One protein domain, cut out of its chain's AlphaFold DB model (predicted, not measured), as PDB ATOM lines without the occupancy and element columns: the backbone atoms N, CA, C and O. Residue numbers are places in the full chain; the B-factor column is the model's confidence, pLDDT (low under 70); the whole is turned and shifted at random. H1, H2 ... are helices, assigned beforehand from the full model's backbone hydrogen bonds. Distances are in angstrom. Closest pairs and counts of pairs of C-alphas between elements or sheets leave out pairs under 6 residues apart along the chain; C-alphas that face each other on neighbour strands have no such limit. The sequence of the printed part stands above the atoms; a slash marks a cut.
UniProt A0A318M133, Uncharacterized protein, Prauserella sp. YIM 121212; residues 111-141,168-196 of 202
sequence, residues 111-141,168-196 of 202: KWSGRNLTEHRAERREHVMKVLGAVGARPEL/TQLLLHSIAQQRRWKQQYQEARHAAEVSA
ATOM      1  N   LYS A 111      16.285 -10.292  19.304       51.38
ATOM      2  CA  LYS A 111      15.939  -9.474  18.143       51.38
ATOM      3  C   LYS A 111      16.875  -8.271  17.967       51.38
ATOM      4  O   LYS A 111      17.061  -7.844  16.842       51.38
ATOM      5  N   TRP A 112      17.494  -7.767  19.042       50.84
ATOM      6  CA  TRP A 112      18.495  -6.691  18.943       50.84
ATOM      7  C   TRP A 112      19.780  -7.193  18.282       50.84
ATOM      8  O   TRP A 112      20.303  -6.564  17.375       50.84
ATOM      9  N   SER A 113      20.282  -8.345  18.730       63.16
ATOM     10  CA  SER A 113      21.458  -8.991  18.129       63.16
ATOM     11  C   SER A 113      21.132  -9.783  16.860       63.16
ATOM     12  O   SER A 113      22.042 -10.249  16.190       63.16
ATOM     13  N   GLY A 114      19.846 -10.011  16.571       65.69
ATOM     14  CA  GLY A 114      19.398 -11.008  15.595       65.69
ATOM     15  C   GLY A 114      19.706 -12.460  15.994       65.69
ATOM     16  O   GLY A 114      19.347 -13.363  15.249       65.69
ATOM     17  N   ARG A 115      20.347 -12.697  17.153       68.19
ATOM     18  CA  ARG A 115      20.882 -14.000  17.562       68.19
ATOM     19  C   ARG A 115      20.050 -14.678  18.649       68.19
ATOM     20  O   ARG A 115      19.717 -14.081  19.675       68.19
ATOM     21  N   ASN A 116      19.743 -15.958  18.500       75.31
ATOM     22  CA  ASN A 116      19.044 -16.747  19.517       75.31
ATOM     23  C   ASN A 116      19.993 -17.265  20.626       75.31
ATOM     24  O   ASN A 116      21.211 -17.135  20.557       75.31
ATOM     25  N   LEU A 117      19.445 -17.846  21.705       75.44
ATOM     26  CA  LEU A 117      20.253 -18.316  22.847       75.44
ATOM     27  C   LEU A 117      21.245 -19.433  22.484       75.44
ATOM     28  O   LEU A 117      22.274 -19.558  23.148       75.44
ATOM     29  N   THR A 118      20.925 -20.250  21.482       82.00
ATOM     30  CA  THR A 118      21.803 -21.317  20.990       82.00
ATOM     31  C   THR A 118      22.999 -20.716  20.265       82.00
ATOM     32  O   THR A 118      24.129 -21.092  20.557       82.00
ATOM     33  N   GLU A 119      22.770 -19.718  19.415       79.38
ATOM     34  CA  GLU A 119      23.835 -18.976  18.732       79.38
ATOM     35  C   GLU A 119      24.738 -18.252  19.737       79.38
ATOM     36  O   GLU A 119      25.949 -18.432  19.706       79.38
ATOM     37  N   HIS A 120      24.165 -17.585  20.745       78.25
ATOM     38  CA  HIS A 120      24.936 -16.986  21.848       78.25
ATOM     39  C   HIS A 120      25.759 -18.011  22.651       78.25
ATOM     40  O   HIS A 120      26.781 -17.678  23.251       78.25
ATOM     41  N   ARG A 121      25.312 -19.269  22.751       84.56
ATOM     42  CA  ARG A 121      26.106 -20.347  23.375       84.56
ATOM     43  C   ARG A 121      27.252 -20.780  22.464       84.56
ATOM     44  O   ARG A 121      28.349 -20.983  22.977       84.56
ATOM     45  N   ALA A 122      26.999 -20.904  21.164       89.56
ATOM     46  CA  ALA A 122      28.011 -21.246  20.172       89.56
ATOM     47  C   ALA A 122      29.102 -20.169  20.098       89.56
ATOM     48  O   ALA A 122      30.272 -20.500  20.241       89.56
ATOM     49  N   GLU A 123      28.723 -18.893  20.025       85.81
ATOM     50  CA  GLU A 123      29.649 -17.752  20.016       85.81
ATOM     51  C   GLU A 123      30.506 -17.694  21.281       85.81
ATOM     52  O   GLU A 123      31.718 -17.513  21.211       85.81
ATOM     53  N   ARG A 124      29.908 -17.899  22.463       88.88
ATOM     54  CA  ARG A 124      30.687 -17.954  23.711       88.88
ATOM     55  C   ARG A 124      31.664 -19.123  23.722       88.88
ATOM     56  O   ARG A 124      32.781 -18.955  24.201       88.88
ATOM     57  N   ARG A 125      31.260 -20.292  23.217       92.06
ATOM     58  CA  ARG A 125      32.159 -21.444  23.080       92.06
ATOM     59  C   ARG A 125      33.302 -21.113  22.126       92.06
ATOM     60  O   ARG A 125      34.448 -21.329  22.489       92.06
ATOM     61  N   GLU A 126      33.001 -20.575  20.950       92.31
ATOM     62  CA  GLU A 126      33.995 -20.177  19.952       92.31
ATOM     63  C   GLU A 126      34.981 -19.153  20.521       92.31
ATOM     64  O   GLU A 126      36.189 -19.334  20.401       92.31
ATOM     65  N   HIS A 127      34.484 -18.137  21.228       90.00
ATOM     66  CA  HIS A 127      35.317 -17.154  21.911       90.00
ATOM     67  C   HIS A 127      36.261 -17.806  22.929       90.00
ATOM     68  O   HIS A 127      37.460 -17.542  22.903       90.00
ATOM     69  N   VAL A 128      35.748 -18.690  23.792       91.38
ATOM     70  CA  VAL A 128      36.577 -19.413  24.772       91.38
ATOM     71  C   VAL A 128      37.634 -20.270  24.073       91.38
ATOM     72  O   VAL A 128      38.801 -20.209  24.448       91.38
ATOM     73  N   MET A 129      37.259 -21.012  23.027       90.44
ATOM     74  CA  MET A 129      38.201 -21.825  22.250       90.44
ATOM     75  C   MET A 129      39.273 -20.963  21.573       90.44
ATOM     76  O   MET A 129      40.435 -21.353  21.555       90.44
ATOM     77  N   LYS A 130      38.911 -19.780  21.061       90.31
ATOM     78  CA  LYS A 130      39.853 -18.829  20.461       90.31
ATOM     79  C   LYS A 130      40.852 -18.297  21.488       90.31
ATOM     80  O   LYS A 130      42.043 -18.267  21.203       90.31
ATOM     81  N   VAL A 131      40.383 -17.901  22.673       92.19
ATOM     82  CA  VAL A 131      41.243 -17.399  23.761       92.19
ATOM     83  C   VAL A 131      42.208 -18.486  24.237       92.19
ATOM     84  O   VAL A 131      43.405 -18.241  24.335       92.19
ATOM     85  N   LEU A 132      41.709 -19.700  24.475       91.06
ATOM     86  CA  LEU A 132      42.542 -20.834  24.884       91.06
ATOM     87  C   LEU A 132      43.534 -21.247  23.783       91.06
ATOM     88  O   LEU A 132      44.698 -21.515  24.067       91.06
ATOM     89  N   GLY A 133      43.101 -21.244  22.520       89.06
ATOM     90  CA  GLY A 133      43.957 -21.551  21.375       89.06
ATOM     91  C   GLY A 133      45.072 -20.527  21.159       89.06
ATOM     92  O   GLY A 133      46.182 -20.918  20.807       89.06
ATOM     93  N   ALA A 134      44.818 -19.241  21.424       88.94
ATOM     94  CA  ALA A 134      45.814 -18.175  21.283       88.94
ATOM     95  C   ALA A 134      47.035 -18.362  22.201       88.94
ATOM     96  O   ALA A 134      48.138 -17.978  21.831       88.94
ATOM     97  N   VAL A 135      46.847 -18.988  23.366       90.50
ATOM     98  CA  VAL A 135      47.932 -19.306  24.311       90.50
ATOM     99  C   VAL A 135      48.428 -20.750  24.183       90.50
ATOM    100  O   VAL A 135      49.202 -21.217  25.014       90.50
ATOM    101  N   GLY A 136      47.962 -21.489  23.169       88.62
ATOM    102  CA  GLY A 136      48.325 -22.891  22.964       88.62
ATOM    103  C   GLY A 136      47.855 -23.827  24.081       88.62
ATOM    104  O   GLY A 136      48.466 -24.880  24.282       88.62
ATOM    105  N   ALA A 137      46.795 -23.467  24.816       86.44
ATOM    106  CA  ALA A 137      46.279 -24.290  25.902       86.44
ATOM    107  C   ALA A 137      45.837 -25.660  25.371       86.44
ATOM    108  O   ALA A 137      45.097 -25.761  24.387       86.44
ATOM    109  N   ARG A 138      46.280 -26.723  26.045       81.81
ATOM    110  CA  ARG A 138      45.901 -28.103  25.737       81.81
ATOM    111  C   ARG A 138      44.893 -28.612  26.764       81.81
ATOM    112  O   ARG A 138      44.976 -28.212  27.925       81.81
ATOM    113  N   PRO A 139      43.945 -29.475  26.359       74.94
ATOM    114  CA  PRO A 139      43.061 -30.128  27.310       74.94
ATOM    115  C   PRO A 139      43.896 -30.941  28.301       74.94
ATOM    116  O   PRO A 139      44.743 -31.742  27.910       74.94
ATOM    117  N   GLU A 140      43.659 -30.705  29.586       74.56
ATOM    118  CA  GLU A 140      44.210 -31.519  30.660       74.56
ATOM    119  C   GLU A 140      43.489 -32.869  30.626       74.56
ATOM    120  O   GLU A 140      42.276 -32.940  30.831       74.56
ATOM    121  N   LEU A 141      44.220 -33.919  30.261       75.88
ATOM    122  CA  LEU A 141      43.708 -35.282  30.265       75.88
ATOM    123  C   LEU A 141      43.878 -35.850  31.673       75.88
ATOM    124  O   LEU A 141      44.975 -35.792  32.227       75.88
ATOM    125  N   THR A 168      28.697 -35.936  47.912       93.31
ATOM    126  CA  THR A 168      29.513 -34.823  48.415       93.31
ATOM    127  C   THR A 168      30.883 -34.793  47.740       93.31
ATOM    128  O   THR A 168      31.326 -33.732  47.300       93.31
ATOM    129  N   GLN A 169      31.532 -35.950  47.586       92.06
ATOM    130  CA  GLN A 169      32.830 -36.067  46.915       92.06
ATOM    131  C   GLN A 169      32.736 -35.697  45.431       92.06
ATOM    132  O   GLN A 169      33.587 -34.956  44.935       92.06
ATOM    133  N   LEU A 170      31.684 -36.143  44.737       90.88
ATOM    134  CA  LEU A 170      31.416 -35.778  43.340       90.88
ATOM    135  C   LEU A 170      31.200 -34.269  43.174       90.88
ATOM    136  O   LEU A 170      31.747 -33.648  42.259       90.88
ATOM    137  N   LEU A 171      30.440 -33.654  44.085       94.38
ATOM    138  CA  LEU A 171      30.236 -32.208  44.090       94.38
ATOM    139  C   LEU A 171      31.554 -31.461  44.307       94.38
ATOM    140  O   LEU A 171      31.846 -30.536  43.548       94.38
ATOM    141  N   LEU A 172      32.371 -31.877  45.276       95.19
ATOM    142  CA  LEU A 172      33.681 -31.271  45.526       95.19
ATOM    143  C   LEU A 172      34.612 -31.383  44.308       95.19
ATOM    144  O   LEU A 172      35.230 -30.383  43.942       95.19
ATOM    145  N   HIS A 173      34.647 -32.534  43.626       90.75
ATOM    146  CA  HIS A 173      35.399 -32.700  42.376       90.75
ATOM    147  C   HIS A 173      34.904 -31.745  41.286       90.75
ATOM    148  O   HIS A 173      35.713 -31.042  40.680       90.75
ATOM    149  N   SER A 174      33.586 -31.644  41.088       92.19
ATOM    150  CA  SER A 174      33.005 -30.735  40.089       92.19
ATOM    151  C   SER A 174      33.313 -29.259  40.377       92.19
ATOM    152  O   SER A 174      33.622 -28.495  39.464       92.19
ATOM    153  N   ILE A 175      33.295 -28.852  41.652       94.62
ATOM    154  CA  ILE A 175      33.627 -27.486  42.079       94.62
ATOM    155  C   ILE A 175      35.115 -27.213  41.854       94.62
ATOM    156  O   ILE A 175      35.472 -26.152  41.341       94.62
ATOM    157  N   ALA A 176      35.984 -28.155  42.227       93.62
ATOM    158  CA  ALA A 176      37.421 -28.038  42.018       93.62
ATOM    159  C   ALA A 176      37.749 -27.917  40.521       93.62
ATOM    160  O   ALA A 176      38.497 -27.022  40.135       93.62
ATOM    161  N   GLN A 177      37.121 -28.738  39.676       91.00
ATOM    162  CA  GLN A 177      37.252 -28.675  38.219       91.00
ATOM    163  C   GLN A 177      36.784 -27.325  37.659       91.00
ATOM    164  O   GLN A 177      37.522 -26.680  36.918       91.00
ATOM    165  N   GLN A 178      35.608 -26.833  38.069       92.50
ATOM    166  CA  GLN A 178      35.117 -25.517  37.642       92.50
ATOM    167  C   GLN A 178      36.043 -24.371  38.063       92.50
ATOM    168  O   GLN A 178      36.248 -23.435  37.289       92.50
ATOM    169  N   ARG A 179      36.607 -24.426  39.279       93.69
ATOM    170  CA  ARG A 179      37.583 -23.432  39.751       93.69
ATOM    171  C   ARG A 179      38.849 -23.452  38.899       93.69
ATOM    172  O   ARG A 179      39.260 -22.386  38.450       93.69
ATOM    173  N   ARG A 180      39.402 -24.640  38.627       90.44
ATOM    174  CA  ARG A 180      40.575 -24.806  37.754       90.44
ATOM    175  C   ARG A 180      40.316 -24.250  36.354       90.44
ATOM    176  O   ARG A 180      41.071 -23.400  35.902       90.44
ATOM    177  N   TRP A 181      39.209 -24.625  35.710       90.69
ATOM    178  CA  TRP A 181      38.858 -24.115  34.377       90.69
ATOM    179  C   TRP A 181      38.677 -22.598  34.342       90.69
ATOM    180  O   TRP A 181      39.105 -21.939  33.395       90.69
ATOM    181  N   LYS A 182      38.051 -22.018  35.376       90.88
ATOM    182  CA  LYS A 182      37.899 -20.562  35.478       90.88
ATOM    183  C   LYS A 182      39.258 -19.874  35.582       90.88
ATOM    184  O   LYS A 182      39.457 -18.869  34.906       90.88
ATOM    185  N   GLN A 183      40.163 -20.410  36.398       91.44
ATOM    186  CA  GLN A 183      41.513 -19.879  36.561       91.44
ATOM    187  C   GLN A 183      42.312 -19.977  35.254       91.44
ATOM    188  O   GLN A 183      42.799 -18.957  34.777       91.44
ATOM    189  N   GLN A 184      42.337 -21.152  34.614       89.31
ATOM    190  CA  GLN A 184      43.001 -21.371  33.320       89.31
ATOM    191  C   GLN A 184      42.497 -20.393  32.248       89.31
ATOM    192  O   GLN A 184      43.284 -19.795  31.519       89.31
ATOM    193  N   TYR A 185      41.179 -20.176  32.169       92.06
ATOM    194  CA  TYR A 185      40.611 -19.203  31.238       92.06
ATOM    195  C   TYR A 185      41.010 -17.758  31.570       92.06
ATOM    196  O   TYR A 185      41.283 -16.979  30.661       92.06
ATOM    197  N   GLN A 186      41.034 -17.379  32.851       92.00
ATOM    198  CA  GLN A 186      41.449 -16.036  33.271       92.00
ATOM    199  C   GLN A 186      42.919 -15.773  32.934       92.00
ATOM    200  O   GLN A 186      43.223 -14.732  32.357       92.00
ATOM    201  N   GLU A 187      43.801 -16.725  33.231       91.12
ATOM    202  CA  GLU A 187      45.225 -16.672  32.882       91.12
ATOM    203  C   GLU A 187      45.417 -16.571  31.362       91.12
ATOM    204  O   GLU A 187      46.115 -15.674  30.890       91.12
ATOM    205  N   ALA A 188      44.720 -17.408  30.584       91.25
ATOM    206  CA  ALA A 188      44.757 -17.364  29.123       91.25
ATOM    207  C   ALA A 188      44.274 -16.019  28.566       91.25
ATOM    208  O   ALA A 188      44.877 -15.470  27.645       91.25
ATOM    209  N   ARG A 189      43.199 -15.462  29.135       90.62
ATOM    210  CA  ARG A 189      42.669 -14.162  28.716       90.62
ATOM    211  C   ARG A 189      43.668 -13.038  28.991       90.62
ATOM    212  O   ARG A 189      43.886 -12.216  28.110       90.62
ATOM    213  N   HIS A 190      44.294 -13.034  30.168       89.06
ATOM    214  CA  HIS A 190      45.328 -12.056  30.509       89.06
ATOM    215  C   HIS A 190      46.550 -12.167  29.588       89.06
ATOM    216  O   HIS A 190      47.010 -11.155  29.072       89.06
ATOM    217  N   ALA A 191      47.041 -13.378  29.318       86.69
ATOM    218  CA  ALA A 191      48.164 -13.581  28.405       86.69
ATOM    219  C   ALA A 191      47.836 -13.163  26.957       86.69
ATOM    220  O   ALA A 191      48.651 -12.511  26.307       86.69
ATOM    221  N   ALA A 192      46.628 -13.463  26.466       82.38
ATOM    222  CA  ALA A 192      46.189 -13.058  25.130       82.38
ATOM    223  C   ALA A 192      46.042 -11.528  24.978       82.38
ATOM    224  O   ALA A 192      46.371 -10.987  23.923       82.38
ATOM    225  N   GLU A 193      45.581 -10.823  26.019       76.56
ATOM    226  CA  GLU A 193      45.519  -9.351  26.052       76.56
ATOM    227  C   GLU A 193      46.926  -8.719  25.992       76.56
ATOM    228  O   GLU A 193      47.136  -7.742  25.270       76.56
ATOM    229  N   VAL A 194      47.913  -9.309  26.677       61.56
ATOM    230  CA  VAL A 194      49.318  -8.858  26.635       61.56
ATOM    231  C   VAL A 194      49.933  -9.084  25.247       61.56
ATOM    232  O   VAL A 194      50.500  -8.153  24.677       61.56
ATOM    233  N   SER A 195      49.728 -10.255  24.630       57.31
ATOM    234  CA  SER A 195      50.238 -10.537  23.274       57.31
ATOM    235  C   SER A 195      49.648  -9.635  22.182       57.31
ATOM    236  O   SER A 195      50.337  -9.328  21.213       57.31
ATOM    237  N   ALA A 196      48.395  -9.187  22.321       47.16
ATOM    238  CA  ALA A 196      47.794  -8.225  21.392       47.16
ATOM    239  C   ALA A 196      48.389  -6.811  21.534       47.16
ATOM    240  O   ALA A 196      48.411  -6.050  20.570       47.16
TER     241      ALA A 196
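AT A GLANCE: This is residues 111 to 141 and 168 to 196 of the 202 residues of an uncharacterized protein of Prauserella sp. YIM 121212 (UniProt A0A318M133). Two helices, the long H2 and the shorter H1, meet near their last residues as an open V, with the arms of residues 117 to 122 of H1 and 168 to 180 of H2 standing free. The printed part has 60 residues with two named helices, H1 then H2, and no named strand: all helix. The whole is loose, radius of gyration of the C-alphas 14.6 A, and flat, spanning 43 by 33 by 18 A.

IN THESE COORDINATES: H2, residues 168 to 196, is 42.1 A long, from C-alpha 168 at (29.513, -34.823, 48.415) to C-alpha 196 at (47.794, -8.225, 21.392). H1, residues 117 to 134, is 25.6 A long and begins at C-alpha 117 (20.253, -18.316, 22.847).

HOW THE PARTS SIT: H2 touches H1 with residues 185 to 192 alone, and H1 touches H2 with residues 128 to 134 alone. Their closest C-alphas, of Leu 132 and Ala 188, are 5.9 A apart. They run the same way at a steep tilt of 66 degrees. In H1 and H2 every O i to N i+4 pair is within hydrogen-bond range.

THE WHOLE: The two C-alphas farthest apart, of Trp 112 and Gln 169, are 43.0 A apart. The link from H1 to H2 runs across the cut; residues 142 to 167 are not printed, and C-alphas 141 and 168 are 23.0 A apart. The model's pLDDT is under 70 at residues 111 to 115 and 194 to 196.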